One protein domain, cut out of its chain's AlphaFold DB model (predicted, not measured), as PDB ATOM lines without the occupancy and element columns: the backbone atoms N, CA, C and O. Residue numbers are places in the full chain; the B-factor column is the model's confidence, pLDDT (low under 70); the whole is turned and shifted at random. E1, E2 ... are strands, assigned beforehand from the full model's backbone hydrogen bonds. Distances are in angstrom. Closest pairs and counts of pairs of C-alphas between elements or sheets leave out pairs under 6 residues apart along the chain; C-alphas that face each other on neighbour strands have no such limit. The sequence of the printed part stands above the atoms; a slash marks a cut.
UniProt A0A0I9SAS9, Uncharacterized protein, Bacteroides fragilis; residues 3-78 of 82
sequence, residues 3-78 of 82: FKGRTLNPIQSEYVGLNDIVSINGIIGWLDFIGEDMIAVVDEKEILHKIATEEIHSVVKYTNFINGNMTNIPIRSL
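What this domain is: This is residues 3 to 78 of the 82 residues of an uncharacterized protein of Bacteroides fragilis (UniProt A0A0I9SAS9). With little regular structure, this is one strongly twisted sheet of short strands, sharply bent at E2; two long unnamed stretches, residues 3 to 20 and 62 to 78, loop past its E5 side, where residues 15 to 16 pair antiparallel with 73 to 74. The 76 printed residues include five strands, E1 to E5, and no named helix; the class is all strand, with 26 residues in named elements, and the sheet runs E4 E3 E2 E1 E5, all antiparallel. The whole is compact, with a radius of gyration of the C-alphas of 11.3 A and spans of 32 by 27 by 19 A.

Where its parts are: Find C-alpha 21 at (244.773, 157.327, 280.106); from there E1 runs to residue 24. E2, residues 27 to 34, is 15.2 A long; E3, 38 to 43, 16.2 A; E4, 48 to 52, 13.1 A. E5, residues 59 to 61, ends at (242.390, 151.909, 277.750).

How they stand to each other: E1 to E4 form a meander, each strand the antiparallel neighbour of the one before, in three hairpins. Look for N 22 and O 29, 2.9 A, between E1 and E2, which bends by 85 degrees at residue 30; N 32 and O 40, 2.9 A, between E2 and E3; N 49 and O 41, 2.8 A, between E3 and E4. Edge strand E5 pairs with E1 through N 23 and O 60, 2.8 A.

The domain as a whole: The C-alphas farthest apart, of Gly 5 and Glu 36, are 32.2 A apart. The printed part has no cut, no link is long, and no printed residue is under 70 in pLDDT.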
ATOM      1  N   PHE A   3     253.612 157.712 276.675       89.44
ATOM      2  CA  PHE A   3     252.889 158.907 277.124       89.44
ATOM      3  C   PHE A   3     253.588 159.501 278.348       89.44
ATOM      4  O   PHE A   3     253.880 158.769 279.301       89.44
ATOM      5  N   LYS A   4     253.925 160.801 278.309       89.44
ATOM      6  CA  LYS A   4     254.739 161.477 279.346       89.44
ATOM      7  C   LYS A   4     255.992 160.664 279.748       89.44
ATOM      8  O   LYS A   4     256.309 160.508 280.926       89.44
ATOM      9  N   GLY A   5     256.684 160.094 278.757       90.69
ATOM     10  CA  GLY A   5     257.917 159.315 278.949       90.69
ATOM     11  C   GLY A   5     257.737 157.899 279.514       90.69
ATOM     12  O   GLY A   5     258.732 157.234 279.794       90.69
ATOM     13  N   ARG A   6     256.500 157.410 279.677       90.12
ATOM     14  CA  ARG A   6     256.213 156.049 280.156       90.12
ATOM     15  C   ARG A   6     255.672 155.178 279.034       90.12
ATOM     16  O   ARG A   6     254.767 155.591 278.314       90.12
ATOM     17  N   THR A   7     256.175 153.952 278.931       93.75
ATOM     18  CA  THR A   7     255.589 152.938 278.050       93.75
ATOM     19  C   THR A   7     254.312 152.391 278.676       93.75
ATOM     20  O   THR A   7     254.336 151.827 279.767       93.75
ATOM     21  N   LEU A   8     253.203 152.550 277.965       93.69
ATOM     22  CA  LEU A   8     251.885 152.055 278.325       93.69
ATOM     23  C   LEU A   8     251.458 150.932 277.378       93.69
ATOM     24  O   LEU A   8     251.556 151.062 276.147       93.69
ATOM     25  N   ASN A   9     250.943 149.857 277.971       95.62
ATOM     26  CA  ASN A   9     250.356 148.724 277.265       95.62
ATOM     27  C   ASN A   9     248.828 148.813 277.340       95.62
ATOM     28  O   ASN A   9     248.308 149.220 278.380       95.62
ATOM     29  N   PRO A  10     248.104 148.453 276.267       95.81
ATOM     30  CA  PRO A  10     246.652 148.354 276.320       95.81
ATOM     31  C   PRO A  10     246.199 147.427 277.450       95.81
ATOM     32  O   PRO A  10     246.764 146.350 277.646       95.81
ATOM     33  N   ILE A  11     245.158 147.839 278.162       94.31
ATOM     34  CA  ILE A  11     244.464 147.032 279.159       94.31
ATOM     35  C   ILE A  11     243.140 146.597 278.547       94.31
ATOM     36  O   ILE A  11     242.352 147.428 278.093       94.31
ATOM     37  N   GLN A  12     242.872 145.294 278.569       91.62
ATOM     38  CA  GLN A  12     241.551 144.789 278.229       91.62
ATOM     39  C   GLN A  12     240.579 145.155 279.355       91.62
ATOM     40  O   GLN A  12     240.726 144.711 280.493       91.62
ATOM     41  N   SER A  13     239.611 146.012 279.048       91.38
ATOM     42  CA  SER A  13     238.585 146.457 279.985       91.38
ATOM     43  C   SER A  13     237.304 146.766 279.230       91.38
ATOM     44  O   SER A  13     237.349 147.198 278.082       91.38
ATOM     45  N   GLU A  14     236.168 146.572 279.888       93.19
ATOM     46  CA  GLU A  14     234.860 146.977 279.369       93.19
ATOM     47  C   GLU A  14     234.489 148.413 279.774       93.19
ATOM     48  O   GLU A  14     233.477 148.931 279.302       93.19
ATOM     49  N   TYR A  15     235.291 149.058 280.633       93.81
ATOM     50  CA  TYR A  15     234.966 150.337 281.269       93.81
ATOM     51  C   TYR A  15     236.113 151.345 281.196       93.81
ATOM     52  O   TYR A  15     237.283 150.998 281.383       93.81
ATOM     53  N   VAL A  16     235.759 152.618 281.040       95.12
ATOM     54  CA  VAL A  16     236.661 153.774 281.179       95.12
ATOM     55  C   VAL A  16     236.055 154.776 282.150       95.12
ATOM     56  O   VAL A  16     234.833 154.897 282.216       95.12
ATOM     57  N   GLY A  17     236.896 155.488 282.892       95.25
ATOM     58  CA  GLY A  17     236.472 156.543 283.807       95.25
ATOM     59  C   GLY A  17     237.414 157.737 283.770       95.25
ATOM     60  O   GLY A  17     238.481 157.697 283.151       95.25
ATOM     61  N   LEU A  18     237.022 158.812 284.449       95.69
ATOM     62  CA  LEU A  18     237.833 160.023 284.543       95.69
ATOM     63  C   LEU A  18     239.229 159.712 285.093       95.69
ATOM     64  O   LEU A  18     239.383 158.875 285.990       95.69
ATOM     65  N   ASN A  19     240.221 160.435 284.575       94.75
ATOM     66  CA  ASN A  19     241.658 160.299 284.835       94.75
ATOM     67  C   ASN A  19     242.321 159.024 284.292       94.75
ATOM     68  O   ASN A  19     243.543 158.886 284.411       94.75
ATOM     69  N   ASP A  20     241.576 158.103 283.675       95.25
ATOM     70  CA  ASP A  20     242.204 157.024 282.917       95.25
ATOM     71  C   ASP A  20     242.929 157.606 281.693       95.25
ATOM     72  O   ASP A  20     242.422 158.501 281.014       95.25
ATOM     73  N   ILE A  21     244.112 157.072 281.382       96.56
ATOM     74  CA  ILE A  21     244.773 157.327 280.106       96.56
ATOM     75  C   ILE A  21     244.126 156.419 279.065       96.56
ATOM     76  O   ILE A  21     244.136 155.187 279.191       96.56
ATOM     77  N   VAL A  22     243.580 157.041 278.028       96.81
ATOM     78  CA  VAL A  22     242.843 156.382 276.950       96.81
ATOM     79  C   VAL A  22     243.342 156.860 275.588       96.81
ATOM     80  O   VAL A  22     243.936 157.928 275.475       96.81
ATOM     81  N   SER A  23     243.109 156.055 274.555       96.88
ATOM     82  CA  SER A  23     243.084 156.488 273.159       96.88
ATOM     83  C   SER A  23     241.632 156.543 272.710       96.88
ATOM     84  O   SER A  23     240.957 155.514 272.776       96.88
ATOM     85  N   ILE A  24     241.166 157.697 272.240       96.44
ATOM     86  CA  ILE A  24     239.864 157.857 271.584       96.44
ATOM     87  C   ILE A  24     240.131 158.271 270.142       96.44
ATOM     88  O   ILE A  24     240.724 159.321 269.908       96.44
ATOM     89  N   ASN A  25     239.740 157.441 269.173       95.38
ATOM     90  CA  ASN A  25     240.006 157.676 267.745       95.38
ATOM     91  C   ASN A  25     241.488 158.005 267.430       95.38
ATOM     92  O   ASN A  25     241.791 158.726 266.484       95.38
ATOM     93  N   GLY A  26     242.428 157.486 268.229       94.62
ATOM     94  CA  GLY A  26     243.864 157.763 268.095       94.62
ATOM     95  C   GLY A  26     244.378 158.971 268.888       94.62
ATOM     96  O   GLY A  26     245.594 159.119 269.012       94.62
ATOM     97  N   ILE A  27     243.499 159.798 269.465       96.75
ATOM     98  CA  ILE A  27     243.869 160.880 270.389       96.75
ATOM     99  C   ILE A  27     244.141 160.266 271.756       96.75
ATOM    100  O   ILE A  27     243.252 159.669 272.362       96.75
ATOM    101  N   ILE A  28     245.375 160.410 272.239       97.12
ATOM    102  CA  ILE A  28     245.835 159.764 273.467       97.12
ATOM    103  C   ILE A  28     246.019 160.804 274.562       97.12
ATOM    104  O   ILE A  28     246.750 161.779 274.383       97.12
ATOM    105  N   GLY A  29     245.391 160.567 275.707       97.31
ATOM    106  CA  GLY A  29     245.422 161.505 276.817       97.31
ATOM    107  C   GLY A  29     244.625 161.045 278.026       97.31
ATOM    108  O   GLY A  29     244.128 159.917 278.067       97.31
ATOM    109  N   TRP A  30     244.514 161.926 279.014       97.25
ATOM    110  CA  TRP A  30     243.649 161.711 280.170       97.25
ATOM    111  C   TRP A  30     242.200 161.971 279.795       97.25
ATOM    112  O   TRP A  30     241.897 163.008 279.206       97.25
ATOM    113  N   LEU A  31     241.307 161.058 280.169       96.88
ATOM    114  CA  LEU A  31     239.872 161.293 280.086       96.88
ATOM    115  C   LEU A  31     239.474 162.317 281.156       96.88
ATOM    116  O   LEU A  31     239.442 162.001 282.345       96.88
ATOM    117  N   ASP A  32     239.215 163.547 280.728       97.56
ATOM    118  CA  ASP A  32     238.995 164.705 281.605       97.56
ATOM    119  C   ASP A  32     237.502 164.996 281.808       97.56
ATOM    120  O   ASP A  32     237.078 165.463 282.863       97.56
ATOM    121  N   PHE A  33     236.675 164.641 280.819       96.81
ATOM    122  CA  PHE A  33     235.230 164.841 280.874       96.81
ATOM    123  C   PHE A  33     234.464 163.720 280.169       96.81
ATOM    124  O   PHE A  33     234.865 163.251 279.102       96.81
ATOM    125  N   ILE A  34     233.323 163.344 280.750       95.38
ATOM    126  CA  ILE A  34     232.340 162.419 280.181       95.38
ATOM    127  C   ILE A  34     230.968 163.087 280.301       95.38
ATOM    128  O   ILE A  34     230.450 163.242 281.407       95.38
ATOM    129  N   GLY A  35     230.399 163.487 279.169       92.75
ATOM    130  CA  GLY A  35     229.028 163.973 279.047       92.75
ATOM    131  C   GLY A  35     228.155 162.992 278.267       92.75
ATOM    132  O   GLY A  35     228.599 161.915 277.872       92.75
ATOM    133  N   GLU A  36     226.900 163.372 278.046       88.81
ATOM    134  CA  GLU A  36     225.944 162.574 277.268       88.81
ATOM    135  C   GLU A  36     226.281 162.575 275.764       88.81
ATOM    136  O   GLU A  36     226.270 161.537 275.100       88.81
ATOM    137  N   ASP A  37     226.626 163.743 275.229       92.88
ATOM    138  CA  ASP A  37     226.833 164.018 273.806       92.88
ATOM    139  C   ASP A  37     228.306 164.226 273.429       92.88
ATOM    140  O   ASP A  37     228.658 164.198 272.251       92.88
ATOM    141  N   MET A  38     229.188 164.393 274.414       94.88
ATOM    142  CA  MET A  38     230.610 164.611 274.180       94.88
ATOM    143  C   MET A  38     231.489 164.045 275.293       94.88
ATOM    144  O   MET A  38     231.088 163.949 276.453       94.88
ATOM    145  N   ILE A  39     232.740 163.754 274.952       96.62
ATOM    146  CA  ILE A  39     233.812 163.487 275.912       96.62
ATOM    147  C   ILE A  39     234.975 164.442 275.673       96.62
ATOM    148  O   ILE A  39     235.097 165.029 274.592       96.62
ATOM    149  N   ALA A  40     235.843 164.592 276.671       98.00
ATOM    150  CA  ALA A  40     237.066 165.361 276.506       98.00
ATOM    151  C   ALA A  40     238.306 164.588 276.948       98.00
ATOM    152  O   ALA A  40     238.320 163.956 278.006       98.00
ATOM    153  N   VAL A  41     239.349 164.673 276.126       98.25
ATOM    154  CA  VAL A  41     240.655 164.062 276.364       98.25
ATOM    155  C   VAL A  41     241.711 165.160 276.372       98.25
ATOM    156  O   VAL A  41     241.796 165.934 275.422       98.25
ATOM    157  N   VAL A  42     242.525 165.229 277.424       98.25
ATOM    158  CA  VAL A  42     243.671 166.148 277.493       98.25
ATOM    159  C   VAL A  42     244.930 165.395 277.087       98.25
ATOM    160  O   VAL A  42     245.301 164.417 277.738       98.25
ATOM    161  N   ASP A  43     245.578 165.816 276.003       97.06
ATOM    162  CA  ASP A  43     246.771 165.136 275.489       97.06
ATOM    163  C   ASP A  43     248.051 165.469 276.286       97.06
ATOM    164  O   ASP A  43     248.061 166.248 277.241       97.06
ATOM    165  N   GLU A  44     249.181 164.874 275.897       95.62
ATOM    166  CA  GLU A  44     250.456 165.100 276.591       95.62
ATOM    167  C   GLU A  44     251.002 166.533 276.471       95.62
ATOM    168  O   GLU A  44     251.888 166.907 277.251       95.62
ATOM    169  N   LYS A  45     250.492 167.318 275.515       95.69
ATOM    170  CA  LYS A  45     250.822 168.730 275.293       95.69
ATOM    171  C   LYS A  45     249.842 169.666 276.004       95.69
ATOM    172  O   LYS A  45     249.905 170.869 275.775       95.69
ATOM    173  N   GLU A  46     248.978 169.121 276.862       96.25
ATOM    174  CA  GLU A  46     247.959 169.860 277.617       96.25
ATOM    175  C   GLU A  46     246.884 170.491 276.719       96.25
ATOM    176  O   GLU A  46     246.230 171.466 277.092       96.25
ATOM    177  N   ILE A  47     246.666 169.920 275.530       98.06
ATOM    178  CA  ILE A  47     245.596 170.343 274.628       98.06
ATOM    179  C   ILE A  47     244.326 169.564 274.975       98.06
ATOM    180  O   ILE A  47     244.332 168.334 275.012       98.06
ATOM    181  N   LEU A  48     243.229 170.292 275.199       98.38
ATOM    182  CA  LEU A  48     241.897 169.728 275.410       98.38
ATOM    183  C   LEU A  48     241.236 169.402 274.065       98.38
ATOM    184  O   LEU A  48     240.861 170.302 273.311       98.38
ATOM    185  N   HIS A  49     241.024 168.118 273.807       98.31
ATOM    186  CA  HIS A  49     240.287 167.618 272.651       98.31
ATOM    187  C   HIS A  49     238.863 167.285 273.067       98.31
ATOM    188  O   HIS A  49     238.652 166.436 273.928       98.31
ATOM    189  N   LYS A  50     237.885 167.952 272.457       97.88
ATOM    190  CA  LYS A  50     236.457 167.684 272.648       97.88
ATOM    191  C   LYS A  50     235.973 166.822 271.491       97.88
ATOM    192  O   LYS A  50     236.185 167.199 270.343       97.88
ATOM    193  N   ILE A  51     235.356 165.687 271.796       97.25
ATOM    194  CA  ILE A  51     234.962 164.679 270.807       97.25
ATOM    195  C   ILE A  51     233.479 164.392 271.012       97.25
ATOM    196  O   ILE A  51     233.079 164.027 272.121       97.25
ATOM    197  N   ALA A  52     232.666 164.571 269.972       95.50
ATOM    198  CA  ALA A  52     231.253 164.220 270.034       95.50
ATOM    199  C   ALA A  52     231.107 162.694 270.143       95.50
ATOM    200  O   ALA A  52     231.822 161.948 269.473       95.50
ATOM    201  N   THR A  53     230.189 162.202 270.978       92.75
ATOM    202  CA  THR A  53     230.040 160.754 271.222       92.75
ATOM    203  C   THR A  53     229.636 159.984 269.967       92.75
ATOM    204  O   THR A  53     229.989 158.821 269.818       92.75
ATOM    205  N   GLU A  54     228.956 160.638 269.026       93.25
ATOM    206  CA  GLU A  54     228.608 160.078 267.714       93.25
ATOM    207  C   GLU A  54     229.801 159.886 266.767       93.25
ATOM    208  O   GLU A  54     229.717 159.083 265.841       93.25
ATOM    209  N   GLU A  55     230.921 160.563 267.012       94.69
ATOM    210  CA  GLU A  55     232.143 160.426 266.217       94.69
ATOM    211  C   GLU A  55     233.082 159.346 266.779       94.69
ATOM    212  O   GLU A  55     234.091 159.010 266.156       94.69
ATOM    213  N   ILE A  56     232.789 158.783 267.958       95.19
ATOM    214  CA  ILE A  56     233.654 157.802 268.622       95.19
ATOM    215  C   ILE A  56     233.476 156.422 267.984       95.19
ATOM    216  O   ILE A  56     232.460 155.753 268.154       95.19
ATOM    217  N   HIS A  57     234.529 155.949 267.323       94.38
ATOM    218  CA  HIS A  57     234.572 154.632 266.683       94.38
ATOM    219  C   HIS A  57     235.659 153.718 267.275       94.38
ATOM    220  O   HIS A  57     235.725 152.531 266.956       94.38
ATOM    221  N   SER A  58     236.543 154.250 268.124       94.88
ATOM    222  CA  SER A  58     237.641 153.506 268.742       94.88
ATOM    223  C   SER A  58     237.935 154.019 270.146       94.88
ATOM    224  O   SER A  58     238.129 155.217 270.343       94.88
ATOM    225  N   VAL A  59     238.024 153.094 271.106       96.06
ATOM    226  CA  VAL A  59     238.426 153.367 272.490       96.06
ATOM    227  C   VAL A  59     239.433 152.308 272.933       96.06
ATOM    228  O   VAL A  59     239.149 151.112 272.870       96.06
ATOM    229  N   VAL A  60     240.608 152.731 273.401       96.06
ATOM    230  CA  VAL A  60     241.626 151.850 273.999       96.06
ATOM    231  C   VAL A  60     242.014 152.391 275.364       96.06
ATOM    232  O   VAL A  60     242.363 153.559 275.491       96.06
ATOM    233  N   LYS A  61     241.997 151.541 276.388       96.00
ATOM    234  CA  LYS A  61     242.390 151.909 277.750       96.00
ATOM    235  C   LYS A  61     243.840 151.524 278.029       96.00
ATOM    236  O   LYS A  61     244.274 150.453 277.613       96.00
ATOM    237  N   TYR A  62     244.569 152.357 278.772       96.19
ATOM    238  CA  TYR A  62     245.970 152.103 279.136       96.19
ATOM    239  C   TYR A  62     246.242 152.065 280.638       96.19
ATOM    240  O   TYR A  62     247.249 151.499 281.061       96.19
ATOM    241  N   THR A  63     245.379 152.661 281.458       93.81
ATOM    242  CA  THR A  63     245.545 152.688 282.916       93.81
ATOM    243  C   THR A  63     244.204 152.544 283.610       93.81
ATOM    244  O   THR A  63     243.194 152.969 283.064       93.81
ATOM    245  N   ASN A  64     244.209 152.023 284.834       88.06
ATOM    246  CA  ASN A  64     243.145 152.272 285.803       88.06
ATOM    247  C   ASN A  64     243.667 153.323 286.784       88.06
ATOM    248  O   ASN A  64     244.675 153.061 287.443       88.06
ATOM    249  N   PHE A  65     243.020 154.484 286.879       84.62
ATOM    250  CA  PHE A  65     243.433 155.514 287.834       84.62
ATOM    251  C   PHE A  65     243.267 155.032 289.283       84.62
ATOM    252  O   PHE A  65     244.227 155.017 290.051       84.62
ATOM    253  N   ILE A  66     242.062 154.568 289.631       83.69
ATOM    254  CA  ILE A  66     241.736 153.954 290.925       83.69
ATOM    255  C   ILE A  66     240.805 152.755 290.729       83.69
ATOM    256  O   ILE A  66     239.968 152.737 289.823       83.69
ATOM    257  N   ASN A  67     240.923 151.749 291.598       77.69
ATOM    258  CA  ASN A  67     239.943 150.668 291.647       77.69
ATOM    259  C   ASN A  67     238.639 151.187 292.278       77.69
ATOM    260  O   ASN A  67     238.687 151.903 293.276       77.69
ATOM    261  N   GLY A  68     237.487 150.845 291.698       77.94
ATOM    262  CA  GLY A  68     236.194 151.385 292.136       77.94
ATOM    263  C   GLY A  68     235.941 152.843 291.729       77.94
ATOM    264  O   GLY A  68     235.192 153.537 292.411       77.94
ATOM    265  N   ASN A  69     236.549 153.324 290.635       82.75
ATOM    266  CA  ASN A  69     236.258 154.652 290.090       82.75
ATOM    267  C   ASN A  69     234.750 154.802 289.795       82.75
ATOM    268  O   ASN A  69     234.216 154.144 288.902       82.75
ATOM    269  N   MET A  70     234.069 155.681 290.538       89.38
ATOM    270  CA  MET A  70     232.618 155.894 290.427       89.38
ATOM    271  C   MET A  70     232.196 156.611 289.139       89.38
ATOM    272  O   MET A  70     231.007 156.734 288.869       89.38
ATOM    273  N   THR A  71     233.158 157.072 288.341       92.31
ATOM    274  CA  THR A  71     232.920 157.717 287.040       92.31
ATOM    275  C   THR A  71     232.974 156.736 285.869       92.31
ATOM    276  O   THR A  71     232.851 157.144 284.718       92.31
ATOM    277  N   ASN A  72     233.189 155.446 286.149       93.00
ATOM    278  CA  ASN A  72     233.297 154.428 285.117       93.00
ATOM    279  C   ASN A  72     231.998 154.301 284.316       93.00
ATOM    280  O   ASN A  72     230.927 154.068 284.878       93.00
ATOM    281  N   ILE A  73     232.130 154.338 282.995       93.38
ATOM    282  CA  ILE A  73     231.063 154.028 282.047       93.38
ATOM    283  C   ILE A  73     231.468 152.853 281.152       93.38
ATOM    284  O   ILE A  73     232.664 152.644 280.914       93.38
ATOM    285  N   PRO A  74     230.503 152.072 280.636       93.94
ATOM    286  CA  PRO A  74     230.800 151.038 279.654       93.94
ATOM    287  C   PRO A  74     231.350 151.660 278.364       93.94
ATOM    288  O   PRO A  74     230.739 152.569 277.806       93.94
ATOM    289  N   ILE A  75     232.442 151.118 277.824       93.00
ATOM    290  CA  ILE A  75     233.013 151.562 276.536       93.00
ATOM    291  C   ILE A  75     231.982 151.439 275.406       93.00
ATOM    292  O   ILE A  75     231.888 152.310 274.545       93.00
ATOM    293  N   ARG A  76     231.149 150.394 275.440       91.81
ATOM    294  CA  ARG A  76     230.052 150.197 274.477       91.81
ATOM    295  C   ARG A  76     229.029 151.336 274.457       91.81
ATOM    296  O   ARG A  76     228.317 151.470 273.478       91.81
ATOM    297  N   SER A  77     228.928 152.124 275.529       90.44
ATOM    298  CA  SER A  77     228.039 153.287 275.572       90.44
ATOM    299  C   SER A  77     228.619 154.487 274.819       90.44
ATOM    300  O   SER A  77     227.868 155.384 274.460       90.44
ATOM    301  N   LEU A  78     229.937 154.504 274.583       87.88
ATOM    302  CA  LEU A  78     230.621 155.539 273.804       87.88
ATOM    303  C   LEU A  78     230.628 155.225 272.310       87.88
ATOM    304  O   LEU A  78     230.567 156.136 271.499       87.88
TER     305      LEU A  78